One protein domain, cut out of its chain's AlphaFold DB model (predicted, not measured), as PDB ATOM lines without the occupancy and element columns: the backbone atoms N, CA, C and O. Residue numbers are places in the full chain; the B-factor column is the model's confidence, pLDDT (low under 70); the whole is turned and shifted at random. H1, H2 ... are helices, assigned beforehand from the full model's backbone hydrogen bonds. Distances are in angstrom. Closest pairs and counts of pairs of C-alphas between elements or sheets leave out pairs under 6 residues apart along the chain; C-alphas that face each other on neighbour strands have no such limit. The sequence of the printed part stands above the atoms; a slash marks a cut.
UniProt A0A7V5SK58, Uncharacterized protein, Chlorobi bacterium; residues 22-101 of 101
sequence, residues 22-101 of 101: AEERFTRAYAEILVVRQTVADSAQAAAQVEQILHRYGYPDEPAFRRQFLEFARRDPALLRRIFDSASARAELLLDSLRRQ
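Overview. This is residues 22 to 101 of the 101 residues of an uncharacterized protein of Chlorobi bacterium (UniProt A0A7V5SK58). H1 lies in the middle, between H2 on one side and the long H4, which crosses it, on the other; H3 slants past one end from H2 to H4. The 80 printed residues hold four named helices, H1 to H4 in chain order, and no named strand: all helix, mostly crossed. The whole is compact, radius of gyration of the C-alphas 12.8 A, but elongated, 39 by 24 by 19 A.

Along the chain. H1, residues 22 to 39, begins at C-alpha 22 (29.808, 9.908, -24.789) and spans 26.1 A. H2 is residues 44 to 56, 18.6 A; H3, 62 to 75, 19.9 A. H4, 77 to 99, spans 32.9 A to C-alpha 99 (0.711, 15.015, -27.581).

Arrangement. H1 and H2, a helical hairpin, touch through residues 29 to 37 of H1, closest C-alphas Ile 33 and Val 50, 5.9 A, at a shallow tilt of 20 degrees. H1 and H4 touch, closest C-alphas Ala 31 and Ala 87, 4.5 A, at a steep 45 degrees. H2 and H4 are apart. Every helix has each O i to N i+4 pair within hydrogen-bond range.

Size, cuts and confidence. The printed part has no cut, its three links are tight, and no printed residue is under 70.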
ATOM      1  N   ALA A  22      29.835   8.727 -25.636       94.69
ATOM      2  CA  ALA A  22      29.808   9.908 -24.789       94.69
ATOM      3  C   ALA A  22      28.906  11.003 -25.384       94.69
ATOM      4  O   ALA A  22      28.141  11.631 -24.649       94.69
ATOM      5  N   GLU A  23      28.987  11.211 -26.697       95.81
ATOM      6  CA  GLU A  23      28.189  12.150 -27.479       95.81
ATOM      7  C   GLU A  23      26.734  11.686 -27.569       95.81
ATOM      8  O   GLU A  23      25.819  12.476 -27.335       95.81
ATOM      9  N   GLU A  24      26.508  10.396 -27.832       96.19
ATOM     10  CA  GLU A  24      25.168   9.807 -27.886       96.19
ATOM     11  C   GLU A  24      24.459   9.918 -26.527       96.19
ATOM     12  O   GLU A  24      23.306  10.353 -26.457       96.19
ATOM     13  N   ARG A  25      25.154   9.587 -25.432       96.81
ATOM     14  CA  ARG A  25      24.632   9.700 -24.063       96.81
ATOM     15  C   ARG A  25      24.288  11.139 -23.699       96.81
ATOM     16  O   ARG A  25      23.192  11.391 -23.201       96.81
ATOM     17  N   PHE A  26      25.189  12.077 -23.987       97.62
ATOM     18  CA  PHE A  26      24.945  13.497 -23.751       97.62
ATOM     19  C   PHE A  26      23.745  14.000 -24.564       97.62
ATOM     20  O   PHE A  26      22.877  14.681 -24.024       97.62
ATOM     21  N   THR A  27      23.656  13.619 -25.841       97.75
ATOM     22  CA  THR A  27      22.550  13.995 -26.733       97.75
ATOM     23  C   THR A  27      21.206  13.525 -26.184       97.75
ATOM     24  O   THR A  27      20.251  14.298 -26.157       97.75
ATOM     25  N   ARG A  28      21.116  12.269 -25.729       97.69
ATOM     26  CA  ARG A  28      19.878  11.721 -25.150       97.69
ATOM     27  C   ARG A  28      19.476  12.438 -23.867       97.69
ATOM     28  O   ARG A  28      18.321  12.839 -23.742       97.69
ATOM     29  N   ALA A  29      20.431  12.646 -22.960       98.25
ATOM     30  CA  ALA A  29      20.191  13.394 -21.731       98.25
ATOM     31  C   ALA A  29      19.689  14.811 -22.035       98.25
ATOM     32  O   ALA A  29      18.683  15.248 -21.483       98.25
ATOM     33  N   TYR A  30      20.346  15.510 -22.967       98.06
ATOM     34  CA  TYR A  30      19.959  16.864 -23.350       98.06
ATOM     35  C   TYR A  30      18.567  16.914 -23.990       98.06
ATOM     36  O   TYR A  30      17.781  17.794 -23.652       98.06
ATOM     37  N   ALA A  31      18.223  15.948 -24.848       98.44
ATOM     38  CA  ALA A  31      16.896  15.853 -25.454       98.44
ATOM     39  C   ALA A  31      15.785  15.708 -24.399       98.44
ATOM     40  O   ALA A  31      14.804  16.443 -24.444       98.44
ATOM     41  N   GLU A  32      15.946  14.820 -23.410       98.19
ATOM     42  CA  GLU A  32      14.964  14.679 -22.323       98.19
ATOM     43  C   GLU A  32      14.869  15.944 -21.456       98.19
ATOM     44  O   GLU A  32      13.771  16.358 -21.084       98.19
ATOM     45  N   ILE A  33      15.997  16.610 -21.184       97.25
ATOM     46  CA  ILE A  33      16.007  17.888 -20.455       97.25
ATOM     47  C   ILE A  33      15.228  18.963 -21.224       97.25
ATOM     48  O   ILE A  33      14.486  19.733 -20.609       97.25
ATOM     49  N   LEU A  34      15.365  19.024 -22.553       96.88
ATOM     50  CA  LEU A  34      14.596  19.949 -23.391       96.88
ATOM     51  C   LEU A  34      13.094  19.673 -23.305       96.88
ATOM     52  O   LEU A  34      12.324  20.628 -23.231       96.88
ATOM     53  N   VAL A  35      12.683  18.402 -23.282       97.31
ATOM     54  CA  VAL A  35      11.272  18.024 -23.105       97.31
ATOM     55  C   VAL A  35      10.764  18.518 -21.754       97.31
ATOM     56  O   VAL A  35       9.794  19.268 -21.725       97.31
ATOM     57  N   VAL A  36      11.455  18.194 -20.653       96.25
ATOM     58  CA  VAL A  36      11.046  18.623 -19.300       96.25
ATOM     59  C   VAL A  36      10.892  20.138 -19.219       96.25
ATOM     60  O   VAL A  36       9.884  20.621 -18.712       96.25
ATOM     61  N   ARG A  37      11.852  20.898 -19.760       92.75
ATOM     62  CA  ARG A  37      11.813  22.371 -19.754       92.75
ATOM     63  C   ARG A  37      10.692  22.965 -20.610       92.75
ATOM     64  O   ARG A  37      10.333  24.117 -20.399       92.75
ATOM     65  N   GLN A  38      10.171  22.216 -21.578       92.31
ATOM     66  CA  GLN A  38       9.050  22.646 -22.417       92.31
ATOM     67  C   GLN A  38       7.691  22.227 -21.848       92.31
ATOM     68  O   GLN A  38       6.703  22.921 -22.073       92.31
ATOM     69  N   THR A  39       7.620  21.102 -21.132       92.25
ATOM     70  CA  THR A  39       6.353  20.538 -20.642       92.25
ATOM     71  C   THR A  39       6.049  20.886 -19.192       92.25
ATOM     72  O   THR A  39       4.887  20.864 -18.791       92.25
ATOM     73  N   VAL A  40       7.071  21.168 -18.386       90.62
ATOM     74  CA  VAL A  40       6.930  21.482 -16.963       90.62
ATOM     75  C   VAL A  40       7.252  22.955 -16.760       90.62
ATOM     76  O   VAL A  40       8.300  23.429 -17.193       90.62
ATOM     77  N   ALA A  41       6.355  23.681 -16.089       86.56
ATOM     78  CA  ALA A  41       6.615  25.064 -15.707       86.56
ATOM     79  C   ALA A  41       7.900  25.154 -14.870       86.56
ATOM     80  O   ALA A  41       8.176  24.265 -14.053       86.56
ATOM     81  N   ASP A  42       8.662  26.231 -15.066       82.75
ATOM     82  CA  ASP A  42       9.911  26.456 -14.341       82.75
ATOM     83  C   ASP A  42       9.647  26.450 -12.828       82.75
ATOM     84  O   ASP A  42       8.910  27.278 -12.288       82.75
ATOM     85  N   SER A  43      10.149  25.412 -12.164       89.88
ATOM     86  CA  SER A  43       9.782  25.055 -10.799       89.88
ATOM     87  C   SER A  43      10.813  24.112 -10.189       89.88
ATOM     88  O   SER A  43      11.576  23.440 -10.889       89.88
ATOM     89  N   ALA A  44      10.777  23.981  -8.861       90.31
ATOM     90  CA  ALA A  44      11.571  22.981  -8.148       90.31
ATOM     91  C   ALA A  44      11.296  21.547  -8.649       90.31
ATOM     92  O   ALA A  44      12.192  20.706  -8.647       90.31
ATOM     93  N   GLN A  45      10.080  21.275  -9.136       91.38
ATOM     94  CA  GLN A  45       9.731  19.988  -9.731       91.38
ATOM     95  C   GLN A  45      10.473  19.750 -11.053       91.38
ATOM     96  O   GLN A  45      10.986  18.651 -11.266       91.38
ATOM     97  N   ALA A  46      10.560  20.759 -11.925       91.25
ATOM     98  CA  ALA A  46      11.328  20.660 -13.166       91.25
ATOM     99  C   ALA A  46      12.819  20.414 -12.873       91.25
ATOM    100  O   ALA A  46      13.439  19.559 -13.503       91.25
ATOM    101  N   ALA A  47      13.373  21.096 -11.865       93.31
ATOM    102  CA  ALA A  47      14.754  20.888 -11.430       93.31
ATOM    103  C   ALA A  47      15.005  19.451 -10.938       93.31
ATOM    104  O   ALA A  47      15.968  18.820 -11.373       93.31
ATOM    105  N   ALA A  48      14.106  18.899 -10.117       94.88
ATOM    106  CA  ALA A  48      14.211  17.522  -9.636       94.88
ATOM    107  C   ALA A  48      14.126  16.490 -10.778       94.88
ATOM    108  O   ALA A  48      14.836  15.486 -10.771       94.88
ATOM    109  N   GLN A  49      13.293  16.737 -11.795       96.25
ATOM    110  CA  GLN A  49      13.228  15.865 -12.974       96.25
ATOM    111  C   GLN A  49      14.516  15.921 -13.801       96.25
ATOM    112  O   GLN A  49      15.001  14.883 -14.251       96.25
ATOM    113  N   VAL A  50      15.102  17.109 -13.973       96.44
ATOM    114  CA  VAL A  50      16.399  17.257 -14.649       96.44
ATOM    115  C   VAL A  50      17.486  16.485 -13.904       96.44
ATOM    116  O   VAL A  50      18.239  15.752 -14.538       96.44
ATOM    117  N   GLU A  51      17.539  16.575 -12.578       97.12
ATOM    118  CA  GLU A  51      18.490  15.812 -11.759       97.12
ATOM    119  C   GLU A  51      18.325  14.293 -11.949       97.12
ATOM    120  O   GLU A  51      19.301  13.582 -12.193       97.12
ATOM    121  N   GLN A  52      17.087  13.790 -11.956       97.50
ATOM    122  CA  GLN A  52      16.810  12.377 -12.235       97.50
ATOM    123  C   GLN A  52      17.269  11.944 -13.633       97.50
ATOM    124  O   GLN A  52      17.808  10.845 -13.791       97.50
ATOM    125  N   ILE A  53      17.072  12.789 -14.651       98.00
ATOM    126  CA  ILE A  53      17.553  12.527 -16.014       98.00
ATOM    127  C   ILE A  53      19.079  12.441 -16.015       98.00
ATOM    128  O   ILE A  53      19.636  11.472 -16.528       98.00
ATOM    129  N   LEU A  54      19.759  13.412 -15.404       98.12
ATOM    130  CA  LEU A  54      21.218  13.430 -15.316       98.12
ATOM    131  C   LEU A  54      21.756  12.132 -14.699       98.12
ATOM    132  O   LEU A  54      22.587  11.464 -15.320       98.12
ATOM    133  N   HIS A  55      21.209  11.708 -13.559       98.00
ATOM    134  CA  HIS A  55      21.597  10.452 -12.917       98.00
ATOM    135  C   HIS A  55      21.339   9.219 -13.786       98.00
ATOM    136  O   HIS A  55      22.199   8.340 -13.870       98.00
ATOM    137  N   ARG A  56      20.195   9.156 -14.480       98.12
ATOM    138  CA  ARG A  56      19.868   8.046 -15.392       98.12
ATOM    139  C   ARG A  56      20.909   7.895 -16.502       98.12
ATOM    140  O   ARG A  56      21.227   6.777 -16.898       98.12
ATOM    141  N   TYR A  57      21.460   9.010 -16.973       97.81
ATOM    142  CA  TYR A  57      22.514   9.040 -17.984       97.81
ATOM    143  C   TYR A  57      23.932   9.036 -17.390       97.81
ATOM    144  O   TYR A  57      24.894   9.310 -18.101       97.81
ATOM    145  N   GLY A  58      24.096   8.683 -16.113       97.25
ATOM    146  CA  GLY A  58      25.407   8.501 -15.489       97.25
ATOM    147  C   GLY A  58      26.131   9.798 -15.127       97.25
ATOM    148  O   GLY A  58      27.327   9.765 -14.842       97.25
ATOM    149  N   TYR A  59      25.432  10.934 -15.121       98.00
ATOM    150  CA  TYR A  59      25.962  12.181 -14.583       98.00
ATOM    151  C   TYR A  59      25.686  12.249 -13.077       98.00
ATOM    152  O   TYR A  59      24.535  12.098 -12.667       98.00
ATOM    153  N   PRO A  60      26.708  12.472 -12.234       96.44
ATOM    154  CA  PRO A  60      26.506  12.597 -10.792       96.44
ATOM    155  C   PRO A  60      25.813  13.907 -10.406       96.44
ATOM    156  O   PRO A  60      25.183  13.958  -9.362       96.44
ATOM    157  N   ASP A  61      25.955  14.959 -11.215       96.00
ATOM    158  CA  ASP A  61      25.395  16.282 -10.961       96.00
ATOM    159  C   ASP A  61      25.380  17.137 -12.249       96.00
ATOM    160  O   ASP A  61      25.956  16.772 -13.284       96.00
ATOM    161  N   GLU A  62      24.713  18.297 -12.202       95.88
ATOM    162  CA  GLU A  62      24.715  19.267 -13.308       95.88
ATOM    163  C   GLU A  62      26.123  19.797 -13.639       95.88
ATOM    164  O   GLU A  62      26.453  19.862 -14.828       95.88
ATOM    165  N   PRO A  63      27.006  20.110 -12.668       97.81
ATOM    166  CA  PRO A  63      28.379  20.495 -12.968       97.81
ATOM    167  C   PRO A  63      29.143  19.476 -13.824       97.81
ATOM    168  O   PRO A  63      29.929  19.885 -14.679       97.81
ATOM    169  N   ALA A  64      28.941  18.171 -13.634       97.69
ATOM    170  CA  ALA A  64      29.548  17.123 -14.449       97.69
ATOM    171  C   ALA A  64      29.031  17.146 -15.886       97.69
ATOM    172  O   ALA A  64      29.830  17.099 -16.824       97.69
ATOM    173  N   PHE A  65      27.720  17.303 -16.055       97.94
ATOM    174  CA  PHE A  65      27.109  17.479 -17.368       97.94
ATOM    175  C   PHE A  65      27.648  18.731 -18.076       97.94
ATOM    176  O   PHE A  65      28.089  18.672 -19.226       97.94
ATOM    177  N   ARG A  66      27.726  19.860 -17.358       97.56
ATOM    178  CA  ARG A  66      28.288  21.117 -17.869       97.56
ATOM    179  C   ARG A  66      29.761  20.992 -18.245       97.56
ATOM    180  O   ARG A  66      30.181  21.575 -19.242       97.56
ATOM    181  N   ARG A  67      30.567  20.244 -17.485       97.88
ATOM    182  CA  ARG A  67      31.971  19.988 -17.851       97.88
ATOM    183  C   ARG A  67      32.071  19.261 -19.190       97.88
ATOM    184  O   ARG A  67      32.870  19.686 -20.018       97.88
ATOM    185  N   GLN A  68      31.238  18.247 -19.431       96.75
ATOM    186  CA  GLN A  68      31.239  17.538 -20.712       96.75
ATOM    187  C   GLN A  68      30.751  18.422 -21.869       96.75
ATOM    188  O   GLN A  68      31.324  18.390 -22.954       96.75
ATOM    189  N   PHE A  69      29.759  19.285 -21.627       96.44
ATOM    190  CA  PHE A  69      29.375  20.318 -22.593       96.44
ATOM    191  C   PHE A  69      30.573  21.196 -22.988       96.44
ATOM    192  O   PHE A  69      30.837  21.394 -24.173       96.44
ATOM    193  N   LEU A  70      31.323  21.701 -22.002       96.81
ATOM    194  CA  LEU A  70      32.494  22.545 -22.252       96.81
ATOM    195  C   LEU A  70      33.618  21.781 -22.959       96.81
ATOM    196  O   LEU A  70      34.332  22.368 -23.768       96.81
ATOM    197  N   GLU A  71      33.780  20.491 -22.674       95.81
ATOM    198  CA  GLU A  71      34.720  19.622 -23.381       95.81
ATOM    199  C   GLU A  71      34.359  19.515 -24.866       95.81
ATOM    200  O   GLU A  71      35.204  19.779 -25.723       95.81
ATOM    201  N   PHE A  72      33.096  19.226 -25.184       95.19
ATOM    202  CA  PHE A  72      32.622  19.167 -26.565       95.19
ATOM    203  C   PHE A  72      32.750  20.509 -27.282       95.19
ATOM    204  O   PHE A  72      33.250  20.545 -28.405       95.19
ATOM    205  N   ALA A  73      32.387  21.607 -26.613       93.69
ATOM    206  CA  ALA A  73      32.524  22.959 -27.147       93.69
ATOM    207  C   ALA A  73      33.977  23.310 -27.505       93.69
ATOM    208  O   ALA A  73      34.222  23.985 -28.501       93.69
ATOM    209  N   ARG A  74      34.941  22.861 -26.688       95.12
ATOM    210  CA  ARG A  74      36.375  23.098 -26.913       95.12
ATOM    211  C   ARG A  74      36.963  22.185 -27.980       95.12
ATOM    212  O   ARG A  74      37.835  22.626 -28.718       95.12
ATOM    213  N   ARG A  75      36.531  20.921 -28.022       92.31
ATOM    214  CA  ARG A  75      37.068  19.917 -28.945       92.31
ATOM    215  C   ARG A  75      36.677  20.221 -30.386       92.31
ATOM    216  O   ARG A  75      37.544  20.237 -31.249       92.31
ATOM    217  N   ASP A  76      35.386  20.425 -30.631       91.56
ATOM    218  CA  ASP A  76      34.860  20.682 -31.970       91.56
ATOM    219  C   ASP A  76      33.496  21.404 -31.894       91.56
ATOM    220  O   ASP A  76      32.475  20.786 -31.564       91.56
ATOM    221  N   PRO A  77      33.433  22.705 -32.232       92.06
ATOM    222  CA  PRO A  77      32.174  23.444 -32.290       92.06
ATOM    223  C   PRO A  77      31.152  22.856 -33.274       92.06
ATOM    224  O   PRO A  77      29.946  22.948 -33.030       92.06
ATOM    225  N   ALA A  78      31.603  22.241 -34.375       93.38
ATOM    226  CA  ALA A  78      30.710  21.621 -35.351       93.38
ATOM    227  C   ALA A  78      30.071  20.349 -34.786       93.38
ATOM    228  O   ALA A  78      28.888  20.095 -35.024       93.38
ATOM    229  N   LEU A  79      30.803  19.584 -33.978       91.00
ATOM    230  CA  LEU A  79      30.225  18.473 -33.236       91.00
ATOM    231  C   LEU A  79      29.145  18.949 -32.263       91.00
ATOM    232  O   LEU A  79      28.061  18.368 -32.232       91.00
ATOM    233  N   LEU A  80      29.415  19.993 -31.476       92.94
ATOM    234  CA  LEU A  80      28.431  20.506 -30.522       92.94
ATOM    235  C   LEU A  80      27.142  20.944 -31.234       92.94
ATOM    236  O   LEU A  80      26.042  20.651 -30.764       92.94
ATOM    237  N   ARG A  81      27.277  21.580 -32.404       94.31
ATOM    238  CA  ARG A  81      26.142  21.910 -33.272       94.31
ATOM    239  C   ARG A  81      25.338  20.658 -33.643       94.31
ATOM    240  O   ARG A  81      24.130  20.643 -33.437       94.31
ATOM    241  N   ARG A  82      26.000  19.593 -34.110       94.62
ATOM    242  CA  ARG A  82      25.344  18.316 -34.463       94.62
ATOM    243  C   ARG A  82      24.639  17.670 -33.268       94.62
ATOM    244  O   ARG A  82      23.535  17.155 -33.425       94.62
ATOM    245  N   ILE A  83      25.250  17.713 -32.082       95.12
ATOM    246  CA  ILE A  83      24.651  17.241 -30.821       95.12
ATOM    247  C   ILE A  83      23.345  17.984 -30.544       95.12
ATOM    248  O   ILE A  83      22.330  17.348 -30.269       95.12
ATOM    249  N   PHE A  84      23.339  19.310 -30.659       95.69
ATOM    250  CA  PHE A  84      22.146  20.114 -30.404       95.69
ATOM    251  C   PHE A  84      21.059  19.946 -31.457       95.69
ATOM    252  O   PHE A  84      19.893  19.805 -31.087       95.69
ATOM    253  N   ASP A  85      21.421  19.900 -32.737       96.12
ATOM    254  CA  ASP A  85      20.459  19.676 -33.816       96.12
ATOM    255  C   ASP A  85      19.785  18.296 -33.646       96.12
ATOM    256  O   ASP A  85      18.561  18.176 -33.687       96.12
ATOM    257  N   SER A  86      20.569  17.258 -33.332       96.06
ATOM    258  CA  SER A  86      20.061  15.905 -33.063       96.06
ATOM    259  C   SER A  86      19.222  15.827 -31.785       96.06
ATOM    260  O   SER A  86      18.150  15.219 -31.785       96.06
ATOM    261  N   ALA A  87      19.656  16.459 -30.692       97.25
ATOM    262  CA  ALA A  87      18.891  16.491 -29.448       97.25
ATOM    263  C   ALA A  87      17.551  17.222 -29.615       97.25
ATOM    264  O   ALA A  87      16.543  16.765 -29.078       97.25
ATOM    265  N   SER A  88      17.523  18.305 -30.395       97.06
ATOM    266  CA  SER A  88      16.300  19.057 -30.702       97.06
ATOM    267  C   SER A  88      15.325  18.211 -31.519       97.06
ATOM    268  O   SER A  88      14.179  18.048 -31.106       97.06
ATOM    269  N   ALA A  89      15.794  17.567 -32.594       97.12
ATOM    270  CA  ALA A  89      14.964  16.662 -33.396       97.12
ATOM    271  C   ALA A  89      14.395  15.498 -32.561       97.12
ATOM    272  O   ALA A  89      13.236  15.115 -32.701       97.12
ATOM    273  N   ARG A  90      15.191  14.942 -31.637       97.12
ATOM    274  CA  ARG A  90      14.721  13.900 -30.709       97.12
ATOM    275  C   ARG A  90      13.685  14.437 -29.722       97.12
ATOM    276  O   ARG A  90      12.695  13.756 -29.468       97.12
ATOM    277  N   ALA A  91      13.892  15.635 -29.176       97.44
ATOM    278  CA  ALA A  91      12.941  16.267 -28.269       97.44
ATOM    279  C   ALA A  91      11.591  16.528 -28.957       97.44
ATOM    280  O   ALA A  91      10.553  16.250 -28.364       97.44
ATOM    281  N   GLU A  92      11.590  16.973 -30.216       96.88
ATOM    282  CA  GLU A  92      10.369  17.148 -31.015       96.88
ATOM    283  C   GLU A  92       9.592  15.835 -31.167       96.88
ATOM    284  O   GLU A  92       8.398  15.789 -30.871       96.88
ATOM    285  N   LEU A  93      10.272  14.742 -31.525       95.62
ATOM    286  CA  LEU A  93       9.644  13.419 -31.630       95.62
ATOM    287  C   LEU A  93       9.052  12.943 -30.295       95.62
ATOM    288  O   LEU A  93       7.967  12.356 -30.270       95.62
ATOM    289  N   LEU A  94       9.750  13.200 -29.185       95.44
ATOM    290  CA  LEU A  94       9.264  12.875 -27.844       95.44
ATOM    291  C   LEU A  94       8.018  13.702 -27.498       95.44
ATOM    292  O   LEU A  94       7.009  13.135 -27.082       95.44
ATOM    293  N   LEU A  95       8.041  15.013 -27.740       95.50
ATOM    294  CA  LEU A  95       6.895  15.901 -27.518       95.50
ATOM    295  C   LEU A  95       5.685  15.491 -28.361       95.50
ATOM    296  O   LEU A  95       4.566  15.451 -27.855       95.50
ATOM    297  N   ASP A  96       5.896  15.126 -29.624       95.69
ATOM    298  CA  ASP A  96       4.827  14.639 -30.494       95.69
ATOM    299  C   ASP A  96       4.247  13.307 -30.023       95.69
ATOM    300  O   ASP A  96       3.060  13.044 -30.212       95.69
ATOM    301  N   SER A  97       5.059  12.446 -29.407       93.31
ATOM    302  CA  SER A  97       4.545  11.222 -28.794       93.31
ATOM    303  C   SER A  97       3.687  11.516 -27.560       93.31
ATOM    304  O   SER A  97       2.621  10.923 -27.437       93.31
ATOM    305  N   LEU A  98       4.079  12.487 -26.725       91.50
ATOM    306  CA  LEU A  98       3.295  12.941 -25.570       91.50
ATOM    307  C   LEU A  98       1.969  13.597 -25.975       91.50
ATOM    308  O   LEU A  98       0.963  13.381 -25.316       91.50
ATOM    309  N   ARG A  99       1.938  14.368 -27.070       91.56
ATOM    310  CA  ARG A  99       0.711  15.015 -27.581       91.56
ATOM    311  C   ARG A  99      -0.322  14.036 -28.144       91.56
ATOM    312  O   ARG A  99      -1.481  14.404 -28.291       91.56
ATOM    313  N   ARG A 100       0.117  12.843 -28.559       91.00
ATOM    314  CA  ARG A 100      -0.745  11.800 -29.139       91.00
ATOM    315  C   ARG A 100      -1.323  10.841 -28.094       91.00
ATOM    316  O   ARG A 100      -2.111   9.979 -28.476       91.00
ATOM    317  N   GLN A 101      -0.898  10.957 -26.837       79.50
ATOM    318  CA  GLN A 101      -1.445  10.224 -25.692       79.50
ATOM    319  C   GLN A 101      -2.592  11.015 -25.067       79.50
ATOM    320  O   GLN A 101      -3.558  10.353 -24.629       79.50
TER     321      GLN A 101